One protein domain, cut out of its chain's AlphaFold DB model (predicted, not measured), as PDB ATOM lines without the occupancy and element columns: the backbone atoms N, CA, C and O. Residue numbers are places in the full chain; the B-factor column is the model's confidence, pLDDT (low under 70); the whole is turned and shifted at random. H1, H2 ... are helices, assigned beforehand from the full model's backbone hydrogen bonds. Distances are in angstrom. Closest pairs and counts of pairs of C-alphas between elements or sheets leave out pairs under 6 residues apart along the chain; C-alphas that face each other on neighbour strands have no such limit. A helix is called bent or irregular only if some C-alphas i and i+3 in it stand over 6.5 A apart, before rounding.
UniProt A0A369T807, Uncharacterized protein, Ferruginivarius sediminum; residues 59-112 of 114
ATOM      1  N   ASP A  59     149.917 229.240 159.936       64.31
ATOM      2  CA  ASP A  59     148.896 228.508 159.194       64.31
ATOM      3  C   ASP A  59     147.557 229.234 159.027       64.31
ATOM      4  O   ASP A  59     146.707 228.751 158.289       64.31
ATOM      5  N   ASP A  60     147.314 230.379 159.677       72.69
ATOM      6  CA  ASP A  60     146.016 231.058 159.550       72.69
ATOM      7  C   ASP A  60     145.787 231.584 158.126       72.69
ATOM      8  O   ASP A  60     144.650 231.633 157.669       72.69
ATOM      9  N   GLU A  61     146.843 231.970 157.412       77.50
ATOM     10  CA  GLU A  61     146.726 232.414 156.021       77.50
ATOM     11  C   GLU A  61     146.362 231.238 155.105       77.50
ATOM     12  O   GLU A  61     145.396 231.316 154.344       77.50
ATOM     13  N   THR A  62     147.064 230.114 155.259       81.88
ATOM     14  CA  THR A  62     146.788 228.854 154.559       81.88
ATOM     15  C   THR A  62     145.372 228.355 154.848       81.88
ATOM     16  O   THR A  62     144.627 228.038 153.922       81.88
ATOM     17  N   ALA A  63     144.949 228.390 156.114       84.31
ATOM     18  CA  ALA A  63     143.606 228.015 156.542       84.31
ATOM     19  C   ALA A  63     142.528 228.908 155.908       84.31
ATOM     20  O   ALA A  63     141.487 228.428 155.466       84.31
ATOM     21  N   LEU A  64     142.768 230.217 155.807       85.81
ATOM     22  CA  LEU A  64     141.839 231.136 155.150       85.81
ATOM     23  C   LEU A  64     141.730 230.880 153.637       85.81
ATOM     24  O   LEU A  64     140.635 231.006 153.081       85.81
ATOM     25  N   HIS A  65     142.829 230.502 152.977       85.94
ATOM     26  CA  HIS A  65     142.815 230.086 151.572       85.94
ATOM     27  C   HIS A  65     142.064 228.766 151.367       85.94
ATOM     28  O   HIS A  65     141.260 228.663 150.441       85.94
ATOM     29  N   GLU A  66     142.251 227.792 152.255       86.75
ATOM     30  CA  GLU A  66     141.511 226.531 152.228       86.75
ATOM     31  C   GLU A  66     140.009 226.754 152.448       86.75
ATOM     32  O   GLU A  66     139.191 226.248 151.680       86.75
ATOM     33  N   MET A  67     139.627 227.590 153.421       88.94
ATOM     34  CA  MET A  67     138.229 227.980 153.635       88.94
ATOM     35  C   MET A  67     137.613 228.615 152.387       88.94
ATOM     36  O   MET A  67     136.469 228.320 152.042       88.94
ATOM     37  N   ARG A  68     138.364 229.484 151.701       88.56
ATOM     38  CA  ARG A  68     137.915 230.115 150.458       88.56
ATOM     39  C   ARG A  68     137.715 229.081 149.352       88.56
ATOM     40  O   ARG A  68     136.654 229.069 148.736       88.56
ATOM     41  N   TRP A  69     138.674 228.180 149.157       92.06
ATOM     42  CA  TRP A  69     138.553 227.103 148.177       92.06
ATOM     43  C   TRP A  69     137.365 226.178 148.477       92.06
ATOM     44  O   TRP A  69     136.645 225.785 147.560       92.06
ATOM     45  N   LEU A  70     137.104 225.858 149.749       90.44
ATOM     46  CA  LEU A  70     135.950 225.047 150.152       90.44
ATOM     47  C   LEU A  70     134.617 225.713 149.786       90.44
ATOM     48  O   LEU A  70     133.688 225.020 149.376       90.44
ATOM     49  N   LEU A  71     134.525 227.037 149.918       90.12
ATOM     50  CA  LEU A  71     133.335 227.802 149.547       90.12
ATOM     51  C   LEU A  71     133.179 227.904 148.024       90.12
ATOM     52  O   LEU A  71     132.111 227.599 147.502       90.12
ATOM     53  N   GLU A  72     134.243 228.264 147.306       89.50
ATOM     54  CA  GLU A  72     134.219 228.432 145.844       89.50
ATOM     55  C   GLU A  72     133.981 227.106 145.101       89.50
ATOM     56  O   GLU A  72     133.297 227.079 144.082       89.50
ATOM     57  N   SER A  73     134.486 225.987 145.629       89.75
ATOM     58  CA  SER A  73     134.270 224.647 145.057       89.75
ATOM     59  C   SER A  73     132.930 224.006 145.444       89.75
ATOM     60  O   SER A  73     132.664 222.870 145.052       89.75
ATOM     61  N   GLY A  74     132.103 224.678 146.256       88.75
ATOM     62  CA  GLY A  74     130.840 224.133 146.768       88.75
ATOM     63  C   GLY A  74     131.001 222.985 147.777       88.75
ATOM     64  O   GLY A  74     130.019 222.344 148.154       88.75
ATOM     65  N   LYS A  75     132.227 222.712 148.243       86.56
ATOM     66  CA  LYS A  75     132.529 221.668 149.238       86.56
ATOM     67  C   LYS A  75     132.156 222.070 150.665       86.56
ATOM     68  O   LYS A  75     132.042 221.191 151.523       86.56
ATOM     69  N   ALA A  76     131.949 223.354 150.934       90.94
ATOM     70  CA  ALA A  76     131.357 223.865 152.163       90.94
ATOM     71  C   ALA A  76     130.122 224.710 151.848       90.94
ATOM     72  O   ALA A  76     130.133 225.538 150.943       90.94
ATOM     73  N   ARG A  77     129.057 224.520 152.632       87.69
ATOM     74  CA  ARG A  77     127.766 225.201 152.405       87.69
ATOM     75  C   ARG A  77     127.667 226.570 153.077       87.69
ATOM     76  O   ARG A  77     126.706 227.298 152.864       87.69
ATOM     77  N   SER A  78     128.612 226.895 153.954       88.69
ATOM     78  CA  SER A  78     128.653 228.162 154.682       88.69
ATOM     79  C   SER A  78     130.052 228.432 155.224       88.69
ATOM     80  O   SER A  78     130.853 227.509 155.381       88.69
ATOM     81  N   ILE A  79     130.328 229.684 155.599       85.69
ATOM     82  CA  ILE A  79     131.591 230.075 156.254       85.69
ATOM     83  C   ILE A  79     131.837 229.245 157.525       85.69
ATOM     84  O   ILE A  79     132.977 228.913 157.836       85.69
ATOM     85  N   ARG A  80     130.771 228.887 158.254       85.56
ATOM     86  CA  ARG A  80     130.866 228.055 159.462       85.56
ATOM     87  C   ARG A  80     131.290 226.624 159.131       85.56
ATOM     88  O   ARG A  80     132.171 226.082 159.786       85.56
ATOM     89  N   ASP A  81     130.679 226.039 158.106       85.88
ATOM     90  CA  ASP A  81     131.012 224.695 157.624       85.88
ATOM     91  C   ASP A  81     132.457 224.640 157.093       85.88
ATOM     92  O   ASP A  81     133.214 223.735 157.437       85.88
ATOM     93  N   ALA A  82     132.884 225.670 156.355       86.31
ATOM     94  CA  ALA A  82     134.265 225.813 155.898       86.31
ATOM     95  C   ALA A  82     135.250 225.914 157.076       86.31
ATOM     96  O   ALA A  82     136.215 225.159 157.133       86.31
ATOM     97  N   ALA A  83     134.975 226.787 158.054       84.56
ATOM     98  CA  ALA A  83     135.828 226.969 159.229       84.56
ATOM     99  C   ALA A  83     135.974 225.680 160.049       84.56
ATOM    100  O   ALA A  83     137.069 225.375 160.514       84.56
ATOM    101  N   ARG A  84     134.894 224.908 160.200       85.38
ATOM    102  CA  ARG A  84     134.918 223.625 160.909       85.38
ATOM    103  C   ARG A  84     135.776 222.585 160.192       85.38
ATOM    104  O   ARG A  84     136.572 221.914 160.843       85.38
ATOM    105  N   LYS A  85     135.623 222.451 158.870       86.62
ATOM    106  CA  LYS A  85     136.405 221.496 158.067       86.62
ATOM    107  C   LYS A  85     137.895 221.823 158.103       86.62
ATOM    108  O   LYS A  85     138.694 220.932 158.353       86.62
ATOM    109  N   THR A  86     138.246 223.098 157.958       86.00
ATOM    110  CA  THR A  86     139.634 223.558 158.073       86.00
ATOM    111  C   THR A  86     140.174 223.418 159.502       86.00
ATOM    112  O   THR A  86     141.307 223.009 159.705       86.00
ATOM    113  N   ALA A  87     139.374 223.681 160.539       82.19
ATOM    114  CA  ALA A  87     139.813 223.457 161.920       82.19
ATOM    115  C   ALA A  87     140.094 221.969 162.210       82.19
ATOM    116  O   ALA A  87     141.021 221.655 162.957       82.19
ATOM    117  N   ALA A  88     139.324 221.058 161.602       80.50
ATOM    118  CA  ALA A  88     139.528 219.618 161.729       80.50
ATOM    119  C   ALA A  88     140.828 219.134 161.059       80.50
ATOM    120  O   ALA A  88     141.464 218.222 161.580       80.50
ATOM    121  N   THR A  89     141.261 219.749 159.950       78.62
ATOM    122  CA  THR A  89     142.524 219.398 159.271       78.62
ATOM    123  C   THR A  89     143.763 219.901 160.016       78.62
ATOM    124  O   THR A  89     144.834 219.314 159.890       78.62
ATOM    125  N   MET A  90     143.626 220.921 160.870       72.38
ATOM    126  CA  MET A  90     144.727 221.492 161.661       72.38
ATOM    127  C   MET A  90     145.140 220.655 162.894       72.38
ATOM    128  O   MET A  90     145.893 221.146 163.733       72.38
ATOM    129  N   ASN A  91     144.656 219.410 163.041       62.53
ATOM    130  CA  ASN A  91     144.994 218.474 164.133       62.53
ATOM    131  C   ASN A  91     144.881 219.061 165.560       62.53
ATOM    132  O   ASN A  91     145.520 218.594 166.503       62.53
ATOM    133  N   SER A  92     144.029 220.071 165.755       55.81
ATOM    134  CA  SER A  92     143.773 220.688 167.060       55.81
ATOM    135  C   SER A  92     142.497 220.115 167.682       55.81
ATOM    136  O   SER A  92     141.480 220.795 167.809       55.81
ATOM    137  N   ILE A  93     142.541 218.832 168.056       52.44
ATOM    138  CA  ILE A  93     141.384 218.105 168.615       52.44
ATOM    139  C   ILE A  93     140.867 218.789 169.895       52.44
ATOM    140  O   ILE A  93     139.663 218.872 170.115       52.44
ATOM    141  N   THR A  94     141.759 219.360 170.706       54.88
ATOM    142  CA  THR A  94     141.426 219.998 171.991       54.88
ATOM    143  C   THR A  94     140.918 221.439 171.886       54.88
ATOM    144  O   THR A  94     140.460 221.979 172.889       54.88
ATOM    145  N   ALA A  95     140.988 222.091 170.717       63.88
ATOM    146  CA  ALA A  95     140.629 223.510 170.578       63.88
ATOM    147  C   ALA A  95     139.773 223.828 169.340       63.88
ATOM    148  O   ALA A  95     139.741 224.976 168.892       63.88
ATOM    149  N   LEU A  96     139.057 222.836 168.805       70.56
ATOM    150  CA  LEU A  96     138.311 222.945 167.549       70.56
ATOM    151  C   LEU A  96     137.320 224.121 167.528       70.56
ATOM    152  O   LEU A  96     137.318 224.893 166.573       70.56
ATOM    153  N   GLU A  97     136.553 224.334 168.599       75.19
ATOM    154  CA  GLU A  97     135.600 225.455 168.688       75.19
ATOM    155  C   GLU A  97     136.301 226.822 168.706       75.19
ATOM    156  O   GLU A  97     135.881 227.761 168.033       75.19
ATOM    157  N   SER A  98     137.420 226.928 169.429       76.56
ATOM    158  CA  SER A  98     138.219 228.159 169.516       76.56
ATOM    159  C   SER A  98     138.872 228.506 168.174       76.56
ATOM    160  O   SER A  98     138.946 229.679 167.792       76.56
ATOM    161  N   VAL A  99     139.320 227.487 167.433       77.19
ATOM    162  CA  VAL A  99     139.886 227.633 166.087       77.19
ATOM    163  C   VAL A  99     138.790 227.976 165.073       77.19
ATOM    164  O   VAL A  99     138.974 228.936 164.323       77.19
ATOM    165  N   GLU A 100     137.632 227.302 165.106       82.19
ATOM    166  CA  GLU A 100     136.450 227.613 164.275       82.19
ATOM    167  C   GLU A 100     136.066 229.094 164.433       82.19
ATOM    168  O   GLU A 100     135.982 229.844 163.454       82.19
ATOM    169  N   ASP A 101     135.909 229.557 165.674       82.25
ATOM    170  CA  ASP A 101     135.495 230.930 165.959       82.25
ATOM    171  C   ASP A 101     136.555 231.975 165.601       82.25
ATOM    172  O   ASP A 101     136.217 233.097 165.196       82.25
ATOM    173  N   ARG A 102     137.839 231.636 165.750       83.56
ATOM    174  CA  ARG A 102     138.954 232.492 165.328       83.56
ATOM    175  C   ARG A 102     138.973 232.644 163.810       83.56
ATOM    176  O   ARG A 102     139.048 233.775 163.322       83.56
ATOM    177  N   LEU A 103     138.900 231.534 163.079       83.31
ATOM    178  CA  LEU A 103     138.943 231.512 161.619       83.31
ATOM    179  C   LEU A 103     137.734 232.226 161.018       83.31
ATOM    180  O   LEU A 103     137.901 233.084 160.155       83.31
ATOM    181  N   ARG A 104     136.531 231.995 161.557       83.69
ATOM    182  CA  ARG A 104     135.313 232.708 161.146       83.69
ATOM    183  C   ARG A 104     135.455 234.226 161.284       83.69
ATOM    184  O   ARG A 104     135.113 234.967 160.360       83.69
ATOM    185  N   ARG A 105     135.968 234.704 162.426       84.62
ATOM    186  CA  ARG A 105     136.199 236.139 162.671       84.62
ATOM    187  C   ARG A 105     137.230 236.723 161.705       84.62
ATOM    188  O   ARG A 105     137.004 237.803 161.160       84.62
ATOM    189  N   LYS A 106     138.332 236.008 161.464       82.94
ATOM    190  CA  LYS A 106     139.370 236.436 160.516       82.94
ATOM    191  C   LYS A 106     138.866 236.467 159.075       82.94
ATOM    192  O   LYS A 106     139.107 237.455 158.388       82.94
ATOM    193  N   TYR A 107     138.124 235.448 158.650       84.06
ATOM    194  CA  TYR A 107     137.574 235.358 157.301       84.06
ATOM    195  C   TYR A 107     136.632 236.528 157.005       84.06
ATOM    196  O   TYR A 107     136.836 237.242 156.029       84.06
ATOM    197  N   ARG A 108     135.684 236.817 157.910       85.06
ATOM    198  CA  ARG A 108     134.778 237.973 157.779       85.06
ATOM    199  C   ARG A 108     135.523 239.304 157.696       85.06
ATOM    200  O   ARG A 108     135.178 240.140 156.871       85.06
ATOM    201  N   LYS A 109     136.546 239.496 158.534       83.12
ATOM    202  CA  LYS A 109     137.363 240.718 158.527       83.12
ATOM    203  C   LYS A 109     138.121 240.903 157.207       83.12
ATOM    204  O   LYS A 109     138.352 242.038 156.808       83.12
ATOM    205  N   LYS A 110     138.542 239.807 156.570       81.19
ATOM    206  CA  LYS A 110     139.432 239.828 155.406       81.19
ATOM    207  C   LYS A 110     138.700 239.830 154.064       81.19
ATOM    208  O   LYS A 110     139.138 240.521 153.154       81.19
ATOM    209  N   PHE A 111     137.617 239.068 153.943       77.75
ATOM    210  CA  PHE A 111     136.917 238.846 152.672       77.75
ATOM    211  C   PHE A 111     135.495 239.426 152.636       77.75
ATOM    212  O   PHE A 111     134.858 239.391 151.591       77.75
ATOM    213  N   GLY A 112     135.009 239.994 153.745       70.69
ATOM    214  CA  GLY A 112     133.639 240.498 153.850       70.69
ATOM    215  C   GLY A 112     132.614 239.391 154.114       70.69
ATOM    216  O   GLY A 112     132.909 238.200 154.019       70.69
TER     217      GLY A 112
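Overview. This is residues 59 to 112 of the 114 residues of an uncharacterized protein of Ferruginivarius sediminum (UniProt A0A369T807). Three helices pack together at wide angles, each touching the other two. H2 and H3 form a splayed helical hairpin, closed by a tight link, and H1 crosses both; H3, the longest and kinked, runs along much of the length. The printed part has 54 residues with three named helices, in the order H1, H2, H3, and no named strand; its class is all helix. It is compact, with a radius of gyration of the C-alphas of 9.9 A, and spans 28 by 22 by 17 A.

Arrangement. H1, residues 59 to 72, touches H2, residues 79 to 89, at a steep tilt of 51 degrees, opposite ways; their closest C-alphas, of Met 67 and Ala 82, are 5.1 A apart. With residues 60 to 64 alone, H1 touches residues 103 to 107 of H3, residues 93 to 111. The closest C-alphas there, of Leu 64 and Tyr 107, are 6.4 A apart, and the lines are about perpendicular, but only just, at 71 degrees. H2 and H3 form a hairpin at a steep tilt of 45 degrees, opposite ways. H3 touches H2 with residues 96 to 104 alone; the closest C-alphas, of Ala 83 and Glu 100, are 5.1 A apart. The helix packing is mostly crossed, with no touching pair at a shallow tilt. In H1 and H2 every O i to N i+4 pair is within hydrogen-bond range; in H3 13 of 15 are.

Along the chain. H1 begins at C-alpha 59 (148.896, 228.508, 159.194) and is 19.8 A long. H2 begins at C-alpha 79 (131.591, 230.075, 156.254) and is 15.6 A long. H3 is 26.5 A long and ends at C-alpha 111 (136.917, 238.846, 152.672). It has a kink of 33 degrees near residue 100 and is irregular, with C-alphas 94 and 97 8.6 A apart.

Size, cuts and confidence. The farthest C-alphas, of Thr 94 and Gly 112, are 28.5 A apart. The printed part has no cut; the link from H1 to H2 is short. Mean pLDDT of the printed part is 80.8, with residue 59 and residues 91 to 95 under 70.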